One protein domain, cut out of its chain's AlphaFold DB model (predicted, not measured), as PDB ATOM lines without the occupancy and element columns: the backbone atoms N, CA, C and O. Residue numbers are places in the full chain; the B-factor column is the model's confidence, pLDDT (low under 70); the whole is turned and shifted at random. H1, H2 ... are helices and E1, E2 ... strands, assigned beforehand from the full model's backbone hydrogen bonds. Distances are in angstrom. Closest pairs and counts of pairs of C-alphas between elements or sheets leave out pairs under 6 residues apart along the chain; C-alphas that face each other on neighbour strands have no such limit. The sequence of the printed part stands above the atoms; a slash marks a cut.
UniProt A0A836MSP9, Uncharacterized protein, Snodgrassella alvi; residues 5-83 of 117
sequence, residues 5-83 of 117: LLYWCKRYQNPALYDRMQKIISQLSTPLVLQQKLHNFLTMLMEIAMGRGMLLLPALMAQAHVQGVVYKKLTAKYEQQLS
ATOM      1  N   LEU A   5     201.897 104.009 126.587       91.81
ATOM      2  CA  LEU A   5     202.450 104.659 127.770       91.81
ATOM      3  C   LEU A   5     203.953 104.411 127.873       91.81
ATOM      4  O   LEU A   5     204.414 103.267 127.885       91.81
ATOM      5  N   LEU A   6     204.713 105.494 128.003       93.31
ATOM      6  CA  LEU A   6     206.130 105.455 128.321       93.31
ATOM      7  C   LEU A   6     206.371 106.133 129.667       93.31
ATOM      8  O   LEU A   6     206.210 107.346 129.817       93.31
ATOM      9  N   TYR A   7     206.806 105.347 130.642       92.81
ATOM     10  CA  TYR A   7     207.178 105.857 131.949       92.81
ATOM     11  C   TYR A   7     208.489 106.644 131.879       92.81
ATOM     12  O   TYR A   7     209.504 106.160 131.375       92.81
ATOM     13  N   TRP A   8     208.470 107.866 132.405       91.88
ATOM     14  CA  TRP A   8     209.534 108.847 132.243       91.88
ATOM     15  C   TRP A   8     209.726 109.723 133.486       91.88
ATOM     16  O   TRP A   8     208.898 109.759 134.402       91.88
ATOM     17  N   CYS A   9     210.867 110.405 133.563       86.88
ATOM     18  CA  CYS A   9     211.196 111.284 134.681       86.88
ATOM     19  C   CYS A   9     210.402 112.598 134.633       86.88
ATOM     20  O   CYS A   9     209.894 113.012 133.590       86.88
ATOM     21  N   LYS A  10     210.321 113.290 135.774       88.19
ATOM     22  CA  LYS A  10     209.819 114.670 135.802       88.19
ATOM     23  C   LYS A  10     210.892 115.617 135.270       88.19
ATOM     24  O   LYS A  10     212.070 115.438 135.578       88.19
ATOM     25  N   ARG A  11     210.484 116.687 134.577       89.62
ATOM     26  CA  ARG A  11     211.408 117.680 134.001       89.62
ATOM     27  C   ARG A  11     212.421 118.225 135.011       89.62
ATOM     28  O   ARG A  11     213.590 118.310 134.679       89.62
ATOM     29  N   TYR A  12     212.026 118.519 136.254       89.12
ATOM     30  CA  TYR A  12     212.958 119.058 137.260       89.12
ATOM     31  C   TYR A  12     214.095 118.096 137.649       89.12
ATOM     32  O   TYR A  12     215.097 118.545 138.188       89.12
ATOM     33  N   GLN A  13     213.947 116.786 137.412       86.50
ATOM     34  CA  GLN A  13     214.983 115.798 137.738       86.50
ATOM     35  C   GLN A  13     216.135 115.847 136.732       86.50
ATOM     36  O   GLN A  13     217.281 115.623 137.103       86.50
ATOM     37  N   ASN A  14     215.825 116.118 135.462       87.00
ATOM     38  CA  ASN A  14     216.813 116.336 134.411       87.00
ATOM     39  C   ASN A  14     216.162 117.112 133.248       87.00
ATOM     40  O   ASN A  14     215.626 116.487 132.324       87.00
ATOM     41  N   PRO A  15     216.178 118.460 133.280       91.00
ATOM     42  CA  PRO A  15     215.477 119.268 132.283       91.00
ATOM     43  C   PRO A  15     215.987 119.025 130.863       91.00
ATOM     44  O   PRO A  15     215.191 118.865 129.945       91.00
ATOM     45  N   ALA A  16     217.306 118.913 130.693       90.06
ATOM     46  CA  ALA A  16     217.921 118.715 129.386       90.06
ATOM     47  C   ALA A  16     217.512 117.379 128.751       90.06
ATOM     48  O   ALA A  16     217.130 117.339 127.582       90.06
ATOM     49  N   LEU A  17     217.554 116.283 129.516       88.94
ATOM     50  CA  LEU A  17     217.128 114.970 129.025       88.94
ATOM     51  C   LEU A  17     215.624 114.938 128.729       88.94
ATOM     52  O   LEU A  17     215.205 114.370 127.721       88.94
ATOM     53  N   TYR A  18     214.815 115.564 129.587       91.12
ATOM     54  CA  TYR A  18     213.373 115.665 129.382       91.12
ATOM     55  C   TYR A  18     213.043 116.400 128.079       91.12
ATOM     56  O   TYR A  18     212.255 115.904 127.275       91.12
ATOM     57  N   ASP A  19     213.694 117.536 127.833       91.75
ATOM     58  CA  ASP A  19     213.470 118.349 126.638       91.75
ATOM     59  C   ASP A  19     213.944 117.616 125.364       91.75
ATOM     60  O   ASP A  19     213.260 117.651 124.336       91.75
ATOM     61  N   ARG A  20     215.058 116.861 125.430       92.25
ATOM     62  CA  ARG A  20     215.482 115.964 124.333       92.25
ATOM     63  C   ARG A  20     214.428 114.898 124.029       92.25
ATOM     64  O   ARG A  20     214.124 114.669 122.860       92.25
ATOM     65  N   MET A  21     213.846 114.283 125.059       91.75
ATOM     66  CA  MET A  21     212.811 113.261 124.888       91.75
ATOM     67  C   MET A  21     211.534 113.822 124.259       91.75
ATOM     68  O   MET A  21     210.985 113.212 123.345       91.75
ATOM     69  N   GLN A  22     211.094 115.006 124.690       91.62
ATOM     70  CA  GLN A  22     209.944 115.694 124.090       91.62
ATOM     71  C   GLN A  22     210.145 115.919 122.587       91.62
ATOM     72  O   GLN A  22     209.263 115.604 121.788       91.62
ATOM     73  N   LYS A  23     211.340 116.377 122.188       92.50
ATOM     74  CA  LYS A  23     211.697 116.572 120.775       92.50
ATOM     75  C   LYS A  23     211.719 115.264 119.981       92.50
ATOM     76  O   LYS A  23     211.361 115.262 118.806       92.50
ATOM     77  N   ILE A  24     212.154 114.161 120.590       92.06
ATOM     78  CA  ILE A  24     212.120 112.840 119.950       92.06
ATOM     79  C   ILE A  24     210.672 112.405 119.727       92.06
ATOM     80  O   ILE A  24     210.326 112.033 118.610       92.06
ATOM     81  N   ILE A  25     209.823 112.492 120.756       90.94
ATOM     82  CA  ILE A  25     208.421 112.054 120.686       90.94
ATOM     83  C   ILE A  25     207.643 112.841 119.637       90.94
ATOM     84  O   ILE A  25     206.892 112.238 118.875       90.94
ATOM     85  N   SER A  26     207.869 114.153 119.524       90.69
ATOM     86  CA  SER A  26     207.201 114.983 118.513       90.69
ATOM     87  C   SER A  26     207.560 114.611 117.068       90.69
ATOM     88  O   SER A  26     206.933 115.109 116.139       90.69
ATOM     89  N   GLN A  27     208.595 113.791 116.862       91.75
ATOM     90  CA  GLN A  27     209.053 113.324 115.551       91.75
ATOM     91  C   GLN A  27     208.652 111.868 115.263       91.75
ATOM     92  O   GLN A  27     208.948 111.365 114.179       91.75
ATOM     93  N   LEU A  28     208.030 111.169 116.218       88.88
ATOM     94  CA  LEU A  28     207.594 109.787 116.027       88.88
ATOM     95  C   LEU A  28     206.300 109.739 115.208       88.88
ATOM     96  O   LEU A  28     205.402 110.557 115.380       88.88
ATOM     97  N   SER A  29     206.186 108.730 114.344       87.88
ATOM     98  CA  SER A  29     204.969 108.462 113.569       87.88
ATOM     99  C   SER A  29     203.814 107.933 114.424       87.88
ATOM    100  O   SER A  29     202.657 108.020 114.020       87.88
ATOM    101  N   THR A  30     204.116 107.374 115.597       85.56
ATOM    102  CA  THR A  30     203.134 106.885 116.567       85.56
ATOM    103  C   THR A  30     203.276 107.683 117.861       85.56
ATOM    104  O   THR A  30     204.394 107.780 118.378       85.56
ATOM    105  N   PRO A  31     202.181 108.250 118.397       79.31
ATOM    106  CA  PRO A  31     202.247 109.046 119.611       79.31
ATOM    107  C   PRO A  31     202.635 108.171 120.808       79.31
ATOM    108  O   PRO A  31     202.089 107.086 121.011       79.31
ATOM    109  N   LEU A  32     203.579 108.667 121.605       89.56
ATOM    110  CA  LEU A  32     203.901 108.126 122.921       89.56
ATOM    111  C   LEU A  32     203.362 109.077 123.981       89.56
ATOM    112  O   LEU A  32     203.639 110.277 123.937       89.56
ATOM    113  N   VAL A  33     202.643 108.534 124.956       90.44
ATOM    114  CA  VAL A  33     202.169 109.311 126.100       90.44
ATOM    115  C   VAL A  33     203.166 109.136 127.234       90.44
ATOM    116  O   VAL A  33     203.369 108.033 127.742       90.44
ATOM    117  N   LEU A  34     203.815 110.233 127.623       90.69
ATOM    118  CA  LEU A  34     204.716 110.217 128.768       90.69
ATOM    119  C   LEU A  34     203.918 110.161 130.066       90.69
ATOM    120  O   LEU A  34     203.134 111.061 130.366       90.69
ATOM    121  N   GLN A  35     204.190 109.139 130.867       91.38
ATOM    122  CA  GLN A  35     203.660 108.996 132.213       91.38
ATOM    123  C   GLN A  35     204.790 109.134 133.224       91.38
ATOM    124  O   GLN A  35     205.916 108.711 132.988       91.38
ATOM    125  N   GLN A  36     204.510 109.717 134.383       89.06
ATOM    126  CA  GLN A  36     205.520 109.810 135.425       89.06
ATOM    127  C   GLN A  36     205.909 108.411 135.929       89.06
ATOM    128  O   GLN A  36     205.044 107.611 136.289       89.06
ATOM    129  N   LYS A  37     207.215 108.143 136.018       87.44
ATOM    130  CA  LYS A  37     207.738 106.918 136.629       87.44
ATOM    131  C   LYS A  37     207.293 106.771 138.090       87.44
ATOM    132  O   LYS A  37     207.228 107.752 138.840       87.44
ATOM    133  N   LEU A  38     207.060 105.529 138.501       84.88
ATOM    134  CA  LEU A  38     206.867 105.163 139.900       84.88
ATOM    135  C   LEU A  38     208.195 105.266 140.665       84.88
ATOM    136  O   LEU A  38     209.281 105.259 140.083       84.88
ATOM    137  N   HIS A  39     208.109 105.373 141.991       81.00
ATOM    138  CA  HIS A  39     209.284 105.559 142.848       81.00
ATOM    139  C   HIS A  39     210.183 104.315 142.929       81.00
ATOM    140  O   HIS A  39     211.380 104.451 143.157       81.00
ATOM    141  N   ASN A  40     209.623 103.118 142.730       86.94
ATOM    142  CA  ASN A  40     210.322 101.845 142.892       86.94
ATOM    143  C   ASN A  40     210.510 101.139 141.536       86.94
ATOM    144  O   ASN A  40     209.548 100.937 140.797       86.94
ATOM    145  N   PHE A  41     211.752 100.749 141.229       86.19
ATOM    146  CA  PHE A  41     212.112 100.082 139.975       86.19
ATOM    147  C   PHE A  41     211.487  98.687 139.820       86.19
ATOM    148  O   PHE A  41     211.033  98.346 138.734       86.19
ATOM    149  N   LEU A  42     211.391  97.895 140.890       87.69
ATOM    150  CA  LEU A  42     210.722  96.594 140.829       87.69
ATOM    151  C   LEU A  42     209.228  96.769 140.547       87.69
ATOM    152  O   LEU A  42     208.691  96.103 139.669       87.69
ATOM    153  N   THR A  43     208.575  97.719 141.221       89.62
ATOM    154  CA  THR A  43     207.167  98.040 140.947       89.62
ATOM    155  C   THR A  43     206.969  98.476 139.496       89.62
ATOM    156  O   THR A  43     206.044  98.011 138.842       89.62
ATOM    157  N   MET A  44     207.884  99.292 138.967       91.75
ATOM    158  CA  MET A  44     207.911  99.658 137.550       91.75
ATOM    159  C   MET A  44     207.976  98.435 136.624       91.75
ATOM    160  O   MET A  44     207.210  98.357 135.668       91.75
ATOM    161  N   LEU A  45     208.864  97.474 136.902       91.38
ATOM    162  CA  LEU A  45     208.985  96.254 136.099       91.38
ATOM    163  C   LEU A  45     207.728  95.378 136.166       91.38
ATOM    164  O   LEU A  45     207.345  94.805 135.150       91.38
ATOM    165  N   MET A  46     207.054  95.306 137.318       91.75
ATOM    166  CA  MET A  46     205.791  94.566 137.451       91.75
ATOM    167  C   MET A  46     204.670  95.179 136.603       91.75
ATOM    168  O   MET A  46     203.947  94.447 135.932       91.75
ATOM    169  N   GLU A  47     204.542  96.509 136.575       92.69
ATOM    170  CA  GLU A  47     203.557  97.192 135.719       92.69
ATOM    171  C   GLU A  47     203.814  96.918 134.228       92.69
ATOM    172  O   GLU A  47     202.880  96.688 133.457       92.69
ATOM    173  N   ILE A  48     205.086  96.885 133.822       93.12
ATOM    174  CA  ILE A  48     205.486  96.542 132.449       93.12
ATOM    175  C   ILE A  48     205.163  95.077 132.145       93.12
ATOM    176  O   ILE A  48     204.601  94.793 131.091       93.12
ATOM    177  N   ALA A  49     205.450  94.157 133.071       93.62
ATOM    178  CA  ALA A  49     205.121  92.738 132.927       93.62
ATOM    179  C   ALA A  49     203.607  92.495 132.780       93.62
ATOM    180  O   ALA A  49     203.192  91.563 132.096       93.62
ATOM    181  N   MET A  50     202.779  93.358 133.376       92.94
ATOM    182  CA  MET A  50     201.319  93.363 133.208       92.94
ATOM    183  C   MET A  50     200.843  94.061 131.922       92.94
ATOM    184  O   MET A  50     199.640  94.203 131.714       92.94
ATOM    185  N   GLY A  51     201.755  94.529 131.064       92.12
ATOM    186  CA  GLY A  51     201.427  95.188 129.799       92.12
ATOM    187  C   GLY A  51     200.951  96.636 129.941       92.12
ATOM    188  O   GLY A  51     200.344  97.167 129.013       92.12
ATOM    189  N   ARG A  52     201.207  97.300 131.079       92.06
ATOM    190  CA  ARG A  52     200.694  98.659 131.344       92.06
ATOM    191  C   ARG A  52     201.529  99.787 130.742       92.06
ATOM    192  O   ARG A  52     201.202 100.954 130.930       92.06
ATOM    193  N   GLY A  53     202.619  99.466 130.055       92.19
ATOM    194  CA  GLY A  53     203.447 100.451 129.374       92.19
ATOM    195  C   GLY A  53     204.880  99.987 129.178       92.19
ATOM    196  O   GLY A  53     205.207  98.812 129.335       92.19
ATOM    197  N   MET A  54     205.735 100.943 128.843       93.19
ATOM    198  CA  MET A  54     207.158 100.747 128.586       93.19
ATOM    199  C   MET A  54     207.996 101.637 129.497       93.19
ATOM    200  O   MET A  54     207.527 102.657 130.002       93.19
ATOM    201  N   LEU A  55     209.270 101.295 129.648       92.31
ATOM    202  CA  LEU A  55     210.250 102.102 130.364       92.31
ATOM    203  C   LEU A  55     211.539 102.166 129.554       92.31
ATOM    204  O   LEU A  55     212.005 101.161 129.022       92.31
ATOM    205  N   LEU A  56     212.131 103.352 129.507       90.44
ATOM    206  CA  LEU A  56     213.514 103.531 129.094       90.44
ATOM    207  C   LEU A  56     214.407 103.453 130.333       90.44
ATOM    208  O   LEU A  56     214.164 104.141 131.325       90.44
ATOM    209  N   LEU A  57     215.439 102.617 130.268       88.06
ATOM    210  CA  LEU A  57     216.376 102.394 131.364       88.06
ATOM    211  C   LEU A  57     217.830 102.478 130.875       88.06
ATOM    212  O   LEU A  57     218.110 102.114 129.731       88.06
ATOM    213  N   PRO A  58     218.770 102.919 131.732       86.25
ATOM    214  CA  PRO A  58     220.196 102.756 131.476       86.25
ATOM    215  C   PRO A  58     220.549 101.284 131.238       86.25
ATOM    216  O   PRO A  58     220.018 100.406 131.918       86.25
ATOM    217  N   ALA A  59     221.493 101.015 130.334       84.25
ATOM    218  CA  ALA A  59     221.886  99.649 129.969       84.25
ATOM    219  C   ALA A  59     222.314  98.795 131.181       84.25
ATOM    220  O   ALA A  59     221.980  97.616 131.252       84.25
ATOM    221  N   LEU A  60     222.970  99.410 132.170       82.00
ATOM    222  CA  LEU A  60     223.392  98.768 133.424       82.00
ATOM    223  C   LEU A  60     222.222  98.183 134.235       82.00
ATOM    224  O   LEU A  60     222.415  97.262 135.018       82.00
ATOM    225  N   MET A  61     221.005  98.699 134.053       84.06
ATOM    226  CA  MET A  61     219.815  98.237 134.773       84.06
ATOM    227  C   MET A  61     219.070  97.112 134.039       84.06
ATOM    228  O   MET A  61     218.146  96.530 134.604       84.06
ATOM    229  N   ALA A  62     219.464  96.769 132.807       81.88
ATOM    230  CA  ALA A  62     218.784  95.776 131.968       81.88
ATOM    231  C   ALA A  62     219.085  94.312 132.353       81.88
ATOM    232  O   ALA A  62     218.852  93.400 131.567       81.88
ATOM    233  N   GLN A  63     219.620  94.081 133.552       78.50
ATOM    234  CA  GLN A  63     220.013  92.758 134.051       78.50
ATOM    235  C   GLN A  63     218.941  92.108 134.931       78.50
ATOM    236  O   GLN A  63     219.013  90.915 135.232       78.50
ATOM    237  N   ALA A  64     217.940  92.881 135.357       76.50
ATOM    238  CA  ALA A  64     216.840  92.368 136.154       76.50
ATOM    239  C   ALA A  64     215.957  91.443 135.302       76.50
ATOM    240  O   ALA A  64     215.278  91.887 134.376       76.50
ATOM    241  N   HIS A  65     215.943  90.154 135.629       78.31
ATOM    242  CA  HIS A  65     215.085  89.180 134.963       78.31
ATOM    243  C   HIS A  65     213.732  89.131 135.675       78.31
ATOM    244  O   HIS A  65     213.608  88.555 136.753       78.31
ATOM    245  N   VAL A  66     212.717  89.756 135.076       85.06
ATOM    246  CA  VAL A  66     211.321  89.683 135.530       85.06
ATOM    247  C   VAL A  66     210.506  89.015 134.432       85.06
ATOM    248  O   VAL A  66     210.545  89.440 133.276       85.06
ATOM    249  N   GLN A  67     209.779  87.954 134.782       89.88
ATOM    250  CA  GLN A  67     208.920  87.248 133.835       89.88
ATOM    251  C   GLN A  67     207.894  88.220 133.232       89.88
ATOM    252  O   GLN A  67     207.245  88.967 133.957       89.88
ATOM    253  N   GLY A  68     207.760  88.212 131.905       90.31
ATOM    254  CA  GLY A  68     206.871  89.125 131.178       90.31
ATOM    255  C   GLY A  68     207.518  90.446 130.746       90.31
ATOM    256  O   GLY A  68     206.879  91.214 130.033       90.31
ATOM    257  N   VAL A  69     208.781  90.707 131.104       92.12
ATOM    258  CA  VAL A  69     209.537  91.872 130.617       92.12
ATOM    259  C   VAL A  69     210.506  91.454 129.515       92.12
ATOM    260  O   VAL A  69     211.269  90.502 129.669       92.12
ATOM    261  N   VAL A  70     210.504  92.199 128.409       91.38
ATOM    262  CA  VAL A  70     211.466  92.043 127.311       91.38
ATOM    263  C   VAL A  70     212.256  93.334 127.158       91.38
ATOM    264  O   VAL A  70     211.690  94.425 127.127       91.38
ATOM    265  N   TYR A  71     213.573  93.202 127.023       91.00
ATOM    266  CA  TYR A  71     214.473  94.324 126.798       91.00
ATOM    267  C   TYR A  71     214.813  94.442 125.317       91.00
ATOM    268  O   TYR A  71     215.182  93.465 124.664       91.00
ATOM    269  N   LYS A  72     214.735  95.663 124.791       91.81
ATOM    270  CA  LYS A  72     215.158  95.989 123.431       91.81
ATOM    271  C   LYS A  72     216.100  97.182 123.482       91.81
ATOM    272  O   LYS A  72     215.729  98.232 124.001       91.81
ATOM    273  N   LYS A  73     217.307  97.022 122.931       91.94
ATOM    274  CA  LYS A  73     218.238  98.143 122.764       91.94
ATOM    275  C   LYS A  73     217.650  99.174 121.807       91.94
ATOM    276  O   LYS A  73     216.957  98.825 120.844       91.94
ATOM    277  N   LEU A  74     217.925 100.442 122.082       91.56
ATOM    278  CA  LEU A  74     217.584 101.516 121.162       91.56
ATOM    279  C   LEU A  74     218.516 101.465 119.945       91.56
ATOM    280  O   LEU A  74     219.550 100.803 119.949       91.56
ATOM    281  N   THR A  75     218.146 102.158 118.871       92.94
ATOM    282  CA  THR A  75     219.085 102.360 117.763       92.94
ATOM    283  C   THR A  75     220.211 103.287 118.217       92.94
ATOM    284  O   THR A  75     219.978 104.173 119.040       92.94
ATOM    285  N   ALA A  76     221.402 103.156 117.624       92.19
ATOM    286  CA  ALA A  76     222.566 103.980 117.975       92.19
ATOM    287  C   ALA A  76     222.260 105.492 117.979       92.19
ATOM    288  O   ALA A  76     222.711 106.224 118.856       92.19
ATOM    289  N   LYS A  77     221.413 105.955 117.045       92.19
ATOM    290  CA  LYS A  77     220.927 107.343 116.993       92.19
ATOM    291  C   LYS A  77     220.241 107.765 118.296       92.19
ATOM    292  O   LYS A  77     220.540 108.832 118.822       92.19
ATOM    293  N   TYR A  78     219.292 106.969 118.790       91.38
ATOM    294  CA  TYR A  78     218.548 107.308 120.005       91.38
ATOM    295  C   TYR A  78     219.367 107.049 121.268       91.38
ATOM    296  O   TYR A  78     219.248 107.827 122.212       91.38
ATOM    297  N   GLU A  79     220.238 106.036 121.275       90.31
ATOM    298  CA  GLU A  79     221.194 105.823 122.371       90.31
ATOM    299  C   GLU A  79     222.091 107.048 122.570       90.31
ATOM    300  O   GLU A  79     222.223 107.531 123.690       90.31
ATOM    301  N   GLN A  80     222.628 107.620 121.489       89.50
ATOM    302  CA  GLN A  80     223.461 108.821 121.568       89.50
ATOM    303  C   GLN A  80     222.678 110.063 122.028       89.50
ATOM    304  O   GLN A  80     223.218 110.912 122.729       89.50
ATOM    305  N   GLN A  81     221.406 110.202 121.643       90.38
ATOM    306  CA  GLN A  81     220.584 111.354 122.040       90.38
ATOM    307  C   GLN A  81     220.109 111.283 123.498       90.38
ATOM    308  O   GLN A  81     219.867 112.318 124.129       90.38
ATOM    309  N   LEU A  82     219.936 110.069 124.014       89.50
ATOM    310  CA  LEU A  82     219.408 109.802 125.350       89.50
ATOM    311  C   LEU A  82     220.487 109.352 126.336       89.50
ATOM    312  O   LEU A  82     220.159 109.029 127.478       89.50
ATOM    313  N   SER A  83     221.757 109.368 125.930       86.12
ATOM    314  CA  SER A  83     222.866 109.104 126.834       86.12
ATOM    315  C   SER A  83     222.890 110.125 127.973       86.12
ATOM    316  O   SER A  83     222.466 111.286 127.856       86.12
TER     317      SER A  83
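This is residues 5 to 83 of the 117 residues of an uncharacterized protein of Snodgrassella alvi (UniProt A0A836MSP9). Parallel strands E1 and E2 lie between H1 and H2; a long loop, residues 50 to 75, leads from H2 to H3, which packs on H1. Three named helices and two named strands, ordered E1 H1 E2 H2 H3, hold under half of the 79 printed residues; the class is mixed. The whole is compact, radius of gyration of the C-alphas 12.6 A, spans 32 by 26 by 24 A.

Start at E1, residues 5 to 8; E2, residues 32 to 36, is its parallel neighbour, N 6 and O 33 within hydrogen-bond range at 2.9 A. In the chain H1, residues 15 to 25, comes between them, a strand-helix-strand unit with right-handed crossover. H2, residues 41 to 49, is apart from H1. H3, residues 76 to 82, touches H1 at a steep tilt of 43 degrees, closest C-alphas Leu 17 and Leu 82, 6.7 A. Every helix O i to N i+4 pair is within range.

Find C-alpha 5 at (202.450, 104.659, 127.770); H1 runs 15.4 A; H3 ends at C-alpha 82, (219.408, 109.802, 125.350).

The printed part has no cut; no printed residue is under 70 in pLDDT.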